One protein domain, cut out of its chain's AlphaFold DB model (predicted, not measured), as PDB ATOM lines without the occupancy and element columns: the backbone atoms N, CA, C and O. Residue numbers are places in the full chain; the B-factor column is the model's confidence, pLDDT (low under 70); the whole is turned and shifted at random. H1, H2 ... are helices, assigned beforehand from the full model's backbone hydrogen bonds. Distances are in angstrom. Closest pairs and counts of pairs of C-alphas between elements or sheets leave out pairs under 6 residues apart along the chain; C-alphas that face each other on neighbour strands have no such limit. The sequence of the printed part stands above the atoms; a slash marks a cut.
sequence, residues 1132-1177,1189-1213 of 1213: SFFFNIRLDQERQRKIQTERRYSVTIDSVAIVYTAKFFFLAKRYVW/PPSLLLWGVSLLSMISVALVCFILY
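This is residues 1132 to 1177 and 1189 to 1213 of the 1213 residues of an uncharacterized protein of Monilinia laxa (UniProt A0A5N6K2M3). One very long, straight helix, H1, makes the length of this domain, and a second helix of less than half its length in A, H2, runs back side by side with the later part of H1, only loosely beside it. The first part of H1, residues 1132 to 1156, sticks out alone, and residues 1189 to 1195 stand free at the other end. The printed part has 71 residues, with two named helices in the order H1, H2 and no named strand, and its class is all helix. The whole is extended, with a radius of gyration of the C-alphas of 21.5 A, and its outline is a rod spanning 76 by 20 by 8 A.

H1 runs from Ser 1132 to Trp 1177, 67.5 A from first to last C-alpha. Its C-alpha 1132 is at (-45.930, 11.603, 26.905) and its C-alpha 1177 at (-10.860, -36.860, 58.209). H2 runs from Pro 1190 to Ile 1211, 31.7 A long, and its C-alpha 1211 is at (-32.702, -21.136, 50.325).

H1 and H2 are close but not clearly touching, with 1 pair of C-alphas within 8 A. The closest C-alphas of the two are those of Ala 1161 and Ile 1211, 7.9 A apart. Their lines stand at a shallow tilt of 12 degrees, and they run opposite ways. In H1 and H2 every O i to N i+4 pair is within hydrogen-bond range.

The two C-alphas farthest apart are those of Ser 1132 and Pro 1189, at 76.0 A. Residues 1178 to 1188 are not printed, and C-alphas 1177 and 1189 are 17.4 A apart across this cut, which lies in the link from H1 to H2. Without the stretches that stand free, the body has 39 residues and spans 30 by 20 by 6 A. The mean pLDDT of the printed part is 91.5, and no printed residue is under 70.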
ATOM      1  N   SER A1132     -45.616  13.039  26.891       95.00
ATOM      2  CA  SER A1132     -45.930  11.603  26.905       95.00
ATOM      3  C   SER A1132     -44.732  10.732  26.493       95.00
ATOM      4  O   SER A1132     -44.446   9.716  27.131       95.00
ATOM      5  N   PHE A1133     -43.962  11.147  25.484       97.19
ATOM      6  CA  PHE A1133     -42.747  10.445  25.058       97.19
ATOM      7  C   PHE A1133     -41.668  10.427  26.157       97.19
ATOM      8  O   PHE A1133     -41.118   9.370  26.472       97.19
ATOM      9  N   PHE A1134     -41.415  11.565  26.813       96.81
ATOM     10  CA  PHE A1134     -40.471  11.646  27.933       96.81
ATOM     11  C   PHE A1134     -40.946  10.881  29.178       96.81
ATOM     12  O   PHE A1134     -40.118  10.276  29.865       96.81
ATOM     13  N   PHE A1135     -42.255  10.843  29.449       97.06
ATOM     14  CA  PHE A1135     -42.828  10.024  30.519       97.06
ATOM     15  C   PHE A1135     -42.584   8.527  30.274       97.06
ATOM     16  O   PHE A1135     -42.078   7.835  31.156       97.06
ATOM     17  N   ASN A1136     -42.836   8.041  29.054       95.75
ATOM     18  CA  ASN A1136     -42.571   6.648  28.680       95.75
ATOM     19  C   ASN A1136     -41.074   6.288  28.763       95.75
ATOM     20  O   ASN A1136     -40.729   5.239  29.305       95.75
ATOM     21  N   ILE A1137     -40.169   7.173  28.321       96.44
ATOM     22  CA  ILE A1137     -38.712   6.977  28.477       96.44
ATOM     23  C   ILE A1137     -38.305   6.903  29.956       96.44
ATOM     24  O   ILE A1137     -37.444   6.099  30.322       96.44
ATOM     25  N   ARG A1138     -38.904   7.729  30.823       96.81
ATOM     26  CA  ARG A1138     -38.651   7.680  32.269       96.81
ATOM     27  C   ARG A1138     -39.125   6.356  32.870       96.81
ATOM     28  O   ARG A1138     -38.379   5.758  33.641       96.81
ATOM     29  N   LEU A1139     -40.311   5.891  32.485       96.62
ATOM     30  CA  LEU A1139     -40.914   4.655  32.984       96.62
ATOM     31  C   LEU A1139     -40.119   3.411  32.549       96.62
ATOM     32  O   LEU A1139     -39.868   2.535  33.379       96.62
ATOM     33  N   ASP A1140     -39.615   3.355  31.308       96.69
ATOM     34  CA  ASP A1140     -38.691   2.282  30.909       96.69
ATOM     35  C   ASP A1140     -37.346   2.373  31.652       96.69
ATOM     36  O   ASP A1140     -36.873   1.363  32.165       96.69
ATOM     37  N   GLN A1141     -36.759   3.564  31.841       95.56
ATOM     38  CA  GLN A1141     -35.554   3.689  32.679       95.56
ATOM     39  C   GLN A1141     -35.775   3.194  34.121       95.56
ATOM     40  O   GLN A1141     -34.874   2.583  34.695       95.56
ATOM     41  N   GLU A1142     -36.948   3.442  34.705       96.75
ATOM     42  CA  GLU A1142     -37.347   2.940  36.027       96.75
ATOM     43  C   GLU A1142     -37.432   1.398  36.021       96.75
ATOM     44  O   GLU A1142     -36.842   0.730  36.877       96.75
ATOM     45  N   ARG A1143     -38.059   0.816  34.987       96.62
ATOM     46  CA  ARG A1143     -38.145  -0.638  34.763       96.62
ATOM     47  C   ARG A1143     -36.763  -1.281  34.604       96.62
ATOM     48  O   ARG A1143     -36.482  -2.292  35.247       96.62
ATOM     49  N   GLN A1144     -35.871  -0.675  33.819       96.44
ATOM     50  CA  GLN A1144     -34.492  -1.142  33.638       96.44
ATOM     51  C   GLN A1144     -33.679  -1.056  34.940       96.44
ATOM     52  O   GLN A1144     -32.890  -1.960  35.226       96.44
ATOM     53  N   ARG A1145     -33.884  -0.023  35.774       95.50
ATOM     54  CA  ARG A1145     -33.271   0.053  37.116       95.50
ATOM     55  C   ARG A1145     -33.773  -1.061  38.030       95.50
ATOM     56  O   ARG A1145     -32.949  -1.672  38.712       95.50
ATOM     57  N   LYS A1146     -35.077  -1.362  38.023       96.31
ATOM     58  CA  LYS A1146     -35.648  -2.477  38.795       96.31
ATOM     59  C   LYS A1146     -35.014  -3.812  38.380       96.31
ATOM     60  O   LYS A1146     -34.404  -4.461  39.225       96.31
ATOM     61  N   ILE A1147     -34.986  -4.119  37.079       95.62
ATOM     62  CA  ILE A1147     -34.358  -5.339  36.531       95.62
ATOM     63  C   ILE A1147     -32.859  -5.425  36.878       95.62
ATOM     64  O   ILE A1147     -32.360  -6.489  37.242       95.62
ATOM     65  N   GLN A1148     -32.108  -4.317  36.801       93.75
ATOM     66  CA  GLN A1148     -30.695  -4.306  37.215       93.75
ATOM     67  C   GLN A1148     -30.504  -4.505  38.723       93.75
ATOM     68  O   GLN A1148     -29.469  -5.027  39.135       93.75
ATOM     69  N   THR A1149     -31.470  -4.095  39.544       94.06
ATOM     70  CA  THR A1149     -31.419  -4.265  41.000       94.06
ATOM     71  C   THR A1149     -31.758  -5.707  41.381       94.06
ATOM     72  O   THR A1149     -31.010  -6.327  42.131       94.06
ATOM     73  N   GLU A1150     -32.790  -6.292  40.770       94.69
ATOM     74  CA  GLU A1150     -33.147  -7.713  40.899       94.69
ATOM     75  C   GLU A1150     -31.980  -8.630  40.489       94.69
ATOM     76  O   GLU A1150     -31.595  -9.514  41.252       94.69
ATOM     77  N   ARG A1151     -31.311  -8.344  39.360       94.06
ATOM     78  CA  ARG A1151     -30.095  -9.069  38.931       94.06
ATOM     79  C   ARG A1151     -28.899  -8.915  39.879       94.06
ATOM     80  O   ARG A1151     -28.030  -9.780  39.898       94.06
ATOM     81  N   ARG A1152     -28.811  -7.827  40.655       93.19
ATOM     82  CA  ARG A1152     -27.777  -7.686  41.701       93.19
ATOM     83  C   ARG A1152     -28.119  -8.517  42.931       93.19
ATOM     84  O   ARG A1152     -27.213  -9.114  43.508       93.19
ATOM     85  N   TYR A1153     -29.397  -8.587  43.307       91.50
ATOM     86  CA  TYR A1153     -29.838  -9.462  44.389       91.50
ATOM     87  C   TYR A1153     -29.638 -10.939  44.037       91.50
ATOM     88  O   TYR A1153     -29.031 -11.638  44.842       91.50
ATOM     89  N   SER A1154     -30.008 -11.393  42.830       90.50
ATOM     90  CA  SER A1154     -29.795 -12.795  42.426       90.50
ATOM     91  C   SER A1154     -28.314 -13.189  42.481       90.50
ATOM     92  O   SER A1154     -27.961 -14.101  43.216       90.50
ATOM     93  N   VAL A1155     -27.418 -12.412  41.853       93.56
ATOM     94  CA  VAL A1155     -25.963 -12.668  41.885       93.56
ATOM     95  C   VAL A1155     -25.396 -12.646  43.313       93.56
ATOM     96  O   VAL A1155     -24.434 -13.360  43.610       93.56
ATOM     97  N   THR A1156     -25.983 -11.859  44.220       92.88
ATOM     98  CA  THR A1156     -25.594 -11.856  45.640       92.88
ATOM     99  C   THR A1156     -26.048 -13.136  46.345       92.88
ATOM    100  O   THR A1156     -25.251 -13.733  47.067       92.88
ATOM    101  N   ILE A1157     -27.281 -13.592  46.104       90.94
ATOM    102  CA  ILE A1157     -27.830 -14.849  46.640       90.94
ATOM    103  C   ILE A1157     -27.023 -16.047  46.118       90.94
ATOM    104  O   ILE A1157     -26.554 -16.849  46.924       90.94
ATOM    105  N   ASP A1158     -26.753 -16.110  44.811       89.62
ATOM    106  CA  ASP A1158     -25.925 -17.146  44.177       89.62
ATOM    107  C   ASP A1158     -24.523 -17.205  44.813       89.62
ATOM    108  O   ASP A1158     -24.040 -18.266  45.215       89.62
ATOM    109  N   SER A1159     -23.879 -16.043  44.983       90.94
ATOM    110  CA  SER A1159     -22.559 -15.937  45.621       90.94
ATOM    111  C   SER A1159     -22.575 -16.411  47.079       90.94
ATOM    112  O   SER A1159     -21.637 -17.069  47.533       90.94
ATOM    113  N   VAL A1160     -23.642 -16.105  47.822       91.38
ATOM    114  CA  VAL A1160     -23.829 -16.549  49.210       91.38
ATOM    115  C   VAL A1160     -24.062 -18.063  49.275       91.38
ATOM    116  O   VAL A1160     -23.427 -18.734  50.092       91.38
ATOM    117  N   ALA A1161     -24.883 -18.627  48.383       88.94
ATOM    118  CA  ALA A1161     -25.122 -20.067  48.281       88.94
ATOM    119  C   ALA A1161     -23.837 -20.847  47.940       88.94
ATOM    120  O   ALA A1161     -23.554 -21.877  48.561       88.94
ATOM    121  N   ILE A1162     -23.001 -20.327  47.033       92.81
ATOM    122  CA  ILE A1162     -21.679 -20.896  46.711       92.81
ATOM    123  C   ILE A1162     -20.753 -20.882  47.942       92.81
ATOM    124  O   ILE A1162     -20.079 -21.873  48.227       92.81
ATOM    125  N   VAL A1163     -20.744 -19.803  48.734       93.94
ATOM    126  CA  VAL A1163     -19.930 -19.730  49.963       93.94
ATOM    127  C   VAL A1163     -20.434 -20.687  51.052       93.94
ATOM    128  O   VAL A1163     -19.615 -21.298  51.746       93.94
ATOM    129  N   TYR A1164     -21.749 -20.855  51.218       89.94
ATOM    130  CA  TYR A1164     -22.301 -21.798  52.198       89.94
ATOM    131  C   TYR A1164     -22.100 -23.262  51.791       89.94
ATOM    132  O   TYR A1164     -21.664 -24.055  52.626       89.94
ATOM    133  N   THR A1165     -22.318 -23.618  50.523       88.25
ATOM    134  CA  THR A1165     -22.045 -24.976  50.019       88.25
ATOM    135  C   THR A1165     -20.556 -25.325  50.111       88.25
ATOM    136  O   THR A1165     -20.218 -26.399  50.608       88.25
ATOM    137  N   ALA A1166     -19.647 -24.403  49.770       91.81
ATOM    138  CA  ALA A1166     -18.206 -24.606  49.948       91.81
ATOM    139  C   ALA A1166     -17.809 -24.822  51.425       91.81
ATOM    140  O   ALA A1166     -17.028 -25.728  51.733       91.81
ATOM    141  N   LYS A1167     -18.379 -24.046  52.362       91.69
ATOM    142  CA  LYS A1167     -18.182 -24.256  53.811       91.69
ATOM    143  C   LYS A1167     -18.723 -25.609  54.278       91.69
ATOM    144  O   LYS A1167     -18.061 -26.275  55.072       91.69
ATOM    145  N   PHE A1168     -19.889 -26.024  53.783       90.56
ATOM    146  CA  PHE A1168     -20.500 -27.312  54.109       90.56
ATOM    147  C   PHE A1168     -19.640 -28.489  53.628       90.56
ATOM    148  O   PHE A1168     -19.328 -29.374  54.422       90.56
ATOM    149  N   PHE A1169     -19.136 -28.448  52.388       90.69
ATOM    150  CA  PHE A1169     -18.171 -29.433  51.883       90.69
ATOM    151  C   PHE A1169     -16.884 -29.484  52.721       90.69
ATOM    152  O   PHE A1169     -16.368 -30.570  52.992       90.69
ATOM    153  N   PHE A1170     -16.372 -28.336  53.178       93.62
ATOM    154  CA  PHE A1170     -15.183 -28.297  54.036       93.62
ATOM    155  C   PHE A1170     -15.444 -28.892  55.432       93.62
ATOM    156  O   PHE A1170     -14.601 -29.615  55.962       93.62
ATOM    157  N   LEU A1171     -16.624 -28.642  56.012       90.44
ATOM    158  CA  LEU A1171     -17.071 -29.252  57.269       90.44
ATOM    159  C   LEU A1171     -17.246 -30.771  57.135       90.44
ATOM    160  O   LEU A1171     -16.707 -31.509  57.956       90.44
ATOM    161  N   ALA A1172     -17.910 -31.241  56.076       87.19
ATOM    162  CA  ALA A1172     -18.077 -32.665  55.791       87.19
ATOM    163  C   ALA A1172     -16.720 -33.368  55.603       87.19
ATOM    164  O   ALA A1172     -16.459 -34.392  56.236       87.19
ATOM    165  N   LYS A1173     -15.804 -32.780  54.821       91.88
ATOM    166  CA  LYS A1173     -14.450 -33.323  54.623       91.88
ATOM    167  C   LYS A1173     -13.630 -33.346  55.919       91.88
ATOM    168  O   LYS A1173     -12.890 -34.300  56.149       91.88
ATOM    169  N   ARG A1174     -13.783 -32.340  56.790       92.38
ATOM    170  CA  ARG A1174     -13.157 -32.322  58.123       92.38
ATOM    171  C   ARG A1174     -13.749 -33.382  59.058       92.38
ATOM    172  O   ARG A1174     -13.001 -33.929  59.861       92.38
ATOM    173  N   TYR A1175     -15.047 -33.670  58.957       87.62
ATOM    174  CA  TYR A1175     -15.697 -34.728  59.733       87.62
ATOM    175  C   TYR A1175     -15.193 -36.116  59.316       87.62
ATOM    176  O   TYR A1175     -14.756 -36.870  60.178       87.62
ATOM    177  N   VAL A1176     -15.140 -36.411  58.009       88.44
ATOM    178  CA  VAL A1176     -14.556 -37.665  57.486       88.44
ATOM    179  C   VAL A1176     -13.108 -37.833  57.962       88.44
ATOM    180  O   VAL A1176     -12.793 -38.823  58.612       88.44
ATOM    181  N   TRP A1177     -12.262 -36.814  57.773       91.50
ATOM    182  CA  TRP A1177     -10.860 -36.860  58.209       91.50
ATOM    183  C   TRP A1177     -10.685 -37.026  59.732       91.50
ATOM    184  O   TRP A1177      -9.698 -37.597  60.189       91.50
ATOM    185  N   PRO A1189     -19.732 -48.762  64.567       87.56
ATOM    186  CA  PRO A1189     -21.000 -49.483  64.627       87.56
ATOM    187  C   PRO A1189     -22.020 -48.865  63.650       87.56
ATOM    188  O   PRO A1189     -22.104 -47.636  63.549       87.56
ATOM    189  N   PRO A1190     -22.840 -49.679  62.952       88.06
ATOM    190  CA  PRO A1190     -23.707 -49.203  61.866       88.06
ATOM    191  C   PRO A1190     -24.762 -48.177  62.316       88.06
ATOM    192  O   PRO A1190     -25.232 -47.377  61.509       88.06
ATOM    193  N   SER A1191     -25.084 -48.135  63.611       87.38
ATOM    194  CA  SER A1191     -25.921 -47.098  64.219       87.38
ATOM    195  C   SER A1191     -25.336 -45.686  64.082       87.38
ATOM    196  O   SER A1191     -26.094 -44.751  63.824       87.38
ATOM    197  N   LEU A1192     -24.011 -45.509  64.188       84.19
ATOM    198  CA  LEU A1192     -23.365 -44.202  64.003       84.19
ATOM    199  C   LEU A1192     -23.373 -43.755  62.536       84.19
ATOM    200  O   LEU A1192     -23.539 -42.567  62.270       84.19
ATOM    201  N   LEU A1193     -23.269 -44.693  61.588       85.19
ATOM    202  CA  LEU A1193     -23.414 -44.386  60.161       85.19
ATOM    203  C   LEU A1193     -24.848 -43.937  59.831       85.19
ATOM    204  O   LEU A1193     -25.020 -42.916  59.166       85.19
ATOM    205  N   LEU A1194     -25.873 -44.618  60.364       90.00
ATOM    206  CA  LEU A1194     -27.270 -44.175  60.226       90.00
ATOM    207  C   LEU A1194     -27.505 -42.784  60.835       90.00
ATOM    208  O   LEU A1194     -28.163 -41.951  60.212       90.00
ATOM    209  N   TRP A1195     -26.954 -42.506  62.021       91.50
ATOM    210  CA  TRP A1195     -27.054 -41.184  62.651       91.50
ATOM    211  C   TRP A1195     -26.361 -40.092  61.829       91.50
ATOM    212  O   TRP A1195     -26.935 -39.020  61.647       91.50
ATOM    213  N   GLY A1196     -25.175 -40.370  61.276       90.69
ATOM    214  CA  GLY A1196     -24.470 -39.448  60.384       90.69
ATOM    215  C   GLY A1196     -25.283 -39.106  59.131       90.69
ATOM    216  O   GLY A1196     -25.457 -37.929  58.817       90.69
ATOM    217  N   VAL A1197     -25.842 -40.116  58.454       89.62
ATOM    218  CA  VAL A1197     -26.689 -39.927  57.261       89.62
ATOM    219  C   VAL A1197     -27.985 -39.177  57.597       89.62
ATOM    220  O   VAL A1197     -28.365 -38.266  56.863       89.62
ATOM    221  N   SER A1198     -28.635 -39.495  58.721       92.81
ATOM    222  CA  SER A1198     -29.851 -38.801  59.173       92.81
ATOM    223  C   SER A1198     -29.592 -37.321  59.491       92.81
ATOM    224  O   SER A1198     -30.351 -36.446  59.070       92.81
ATOM    225  N   LEU A1199     -28.469 -37.012  60.152       91.06
ATOM    226  CA  LEU A1199     -28.070 -35.636  60.452       91.06
ATOM    227  C   LEU A1199     -27.704 -34.852  59.180       91.06
ATOM    228  O   LEU A1199     -28.135 -33.711  59.022       91.06
ATOM    229  N   LEU A1200     -26.968 -35.467  58.247       88.56
ATOM    230  CA  LEU A1200     -26.679 -34.892  56.926       88.56
ATOM    231  C   LEU A1200     -27.967 -34.602  56.138       88.56
ATOM    232  O   LEU A1200     -28.087 -33.531  55.543       88.56
ATOM    233  N   SER A1201     -28.945 -35.511  56.182       91.50
ATOM    234  CA  SER A1201     -30.261 -35.323  55.564       91.50
ATOM    235  C   SER A1201     -31.011 -34.136  56.177       91.50
ATOM    236  O   SER A1201     -31.423 -33.238  55.442       91.50
ATOM    237  N   MET A1202     -31.113 -34.054  57.510       92.44
ATOM    238  CA  MET A1202     -31.783 -32.928  58.174       92.44
ATOM    239  C   MET A1202     -31.090 -31.583  57.926       92.44
ATOM    240  O   MET A1202     -31.779 -30.592  57.690       92.44
ATOM    241  N   ILE A1203     -29.752 -31.530  57.906       89.62
ATOM    242  CA  ILE A1203     -29.026 -30.296  57.567       89.62
ATOM    243  C   ILE A1203     -29.261 -29.912  56.097       89.62
ATOM    244  O   ILE A1203     -29.449 -28.732  55.809       89.62
ATOM    245  N   SER A1204     -29.319 -30.877  55.174       86.62
ATOM    246  CA  SER A1204     -29.645 -30.612  53.766       86.62
ATOM    247  C   SER A1204     -31.069 -30.073  53.590       86.62
ATOM    248  O   SER A1204     -31.264 -29.128  52.831       86.62
ATOM    249  N   VAL A1205     -32.059 -30.625  54.302       91.81
ATOM    250  CA  VAL A1205     -33.447 -30.126  54.276       91.81
ATOM    251  C   VAL A1205     -33.528 -28.721  54.875       91.81
ATOM    252  O   VAL A1205     -34.109 -27.836  54.255       91.81
ATOM    253  N   ALA A1206     -32.884 -28.475  56.019       89.19
ATOM    254  CA  ALA A1206     -32.831 -27.147  56.629       89.19
ATOM    255  C   ALA A1206     -32.151 -26.107  55.716       89.19
ATOM    256  O   ALA A1206     -32.630 -24.979  55.621       89.19
ATOM    257  N   LEU A1207     -31.082 -26.487  55.003       87.19
ATOM    258  CA  LEU A1207     -30.417 -25.620  54.028       87.19
ATOM    259  C   LEU A1207     -31.332 -25.301  52.836       87.19
ATOM    260  O   LEU A1207     -31.396 -24.151  52.420       87.19
ATOM    261  N   VAL A1208     -32.070 -26.287  52.312       87.75
ATOM    262  CA  VAL A1208     -33.045 -26.073  51.226       87.75
ATOM    263  C   VAL A1208     -34.186 -25.163  51.685       87.75
ATOM    264  O   VAL A1208     -34.505 -24.205  50.989       87.75
ATOM    265  N   CYS A1209     -34.748 -25.377  52.878       90.56
ATOM    266  CA  CYS A1209     -35.765 -24.483  53.444       90.56
ATOM    267  C   CYS A1209     -35.247 -23.050  53.661       90.56
ATOM    268  O   CYS A1209     -36.011 -22.111  53.481       90.56
ATOM    269  N   PHE A1210     -33.964 -22.873  53.998       88.25
ATOM    270  CA  PHE A1210     -33.320 -21.559  54.139       88.25
ATOM    271  C   PHE A1210     -32.924 -20.908  52.795       88.25
ATOM    272  O   PHE A1210     -32.612 -19.725  52.758       88.25
ATOM    273  N   ILE A1211     -32.915 -21.660  51.690       83.81
ATOM    274  CA  ILE A1211     -32.702 -21.136  50.325       83.81
ATOM    275  C   ILE A1211     -34.042 -20.801  49.640       83.81
ATOM    276  O   ILE A1211     -34.077 -19.996  48.713       83.81
ATOM    277  N   LEU A1212     -35.145 -21.399  50.102       82.69
ATOM    278  CA  LEU A1212     -36.514 -21.141  49.634       82.69
ATOM    279  C   LEU A1212     -37.225 -19.986  50.374       82.69
ATOM    280  O   LEU A1212     -38.381 -19.709  50.056       82.69
ATOM    281  N   TYR A1213     -36.563 -19.351  51.349       85.50
ATOM    282  CA  TYR A1213     -37.080 -18.264  52.192       85.50
ATOM    283  C   TYR A1213     -36.235 -16.991  52.030       85.50
ATOM    284  O   TYR A1213     -36.828 -15.940  51.706       85.50
TER     285      TYR A1213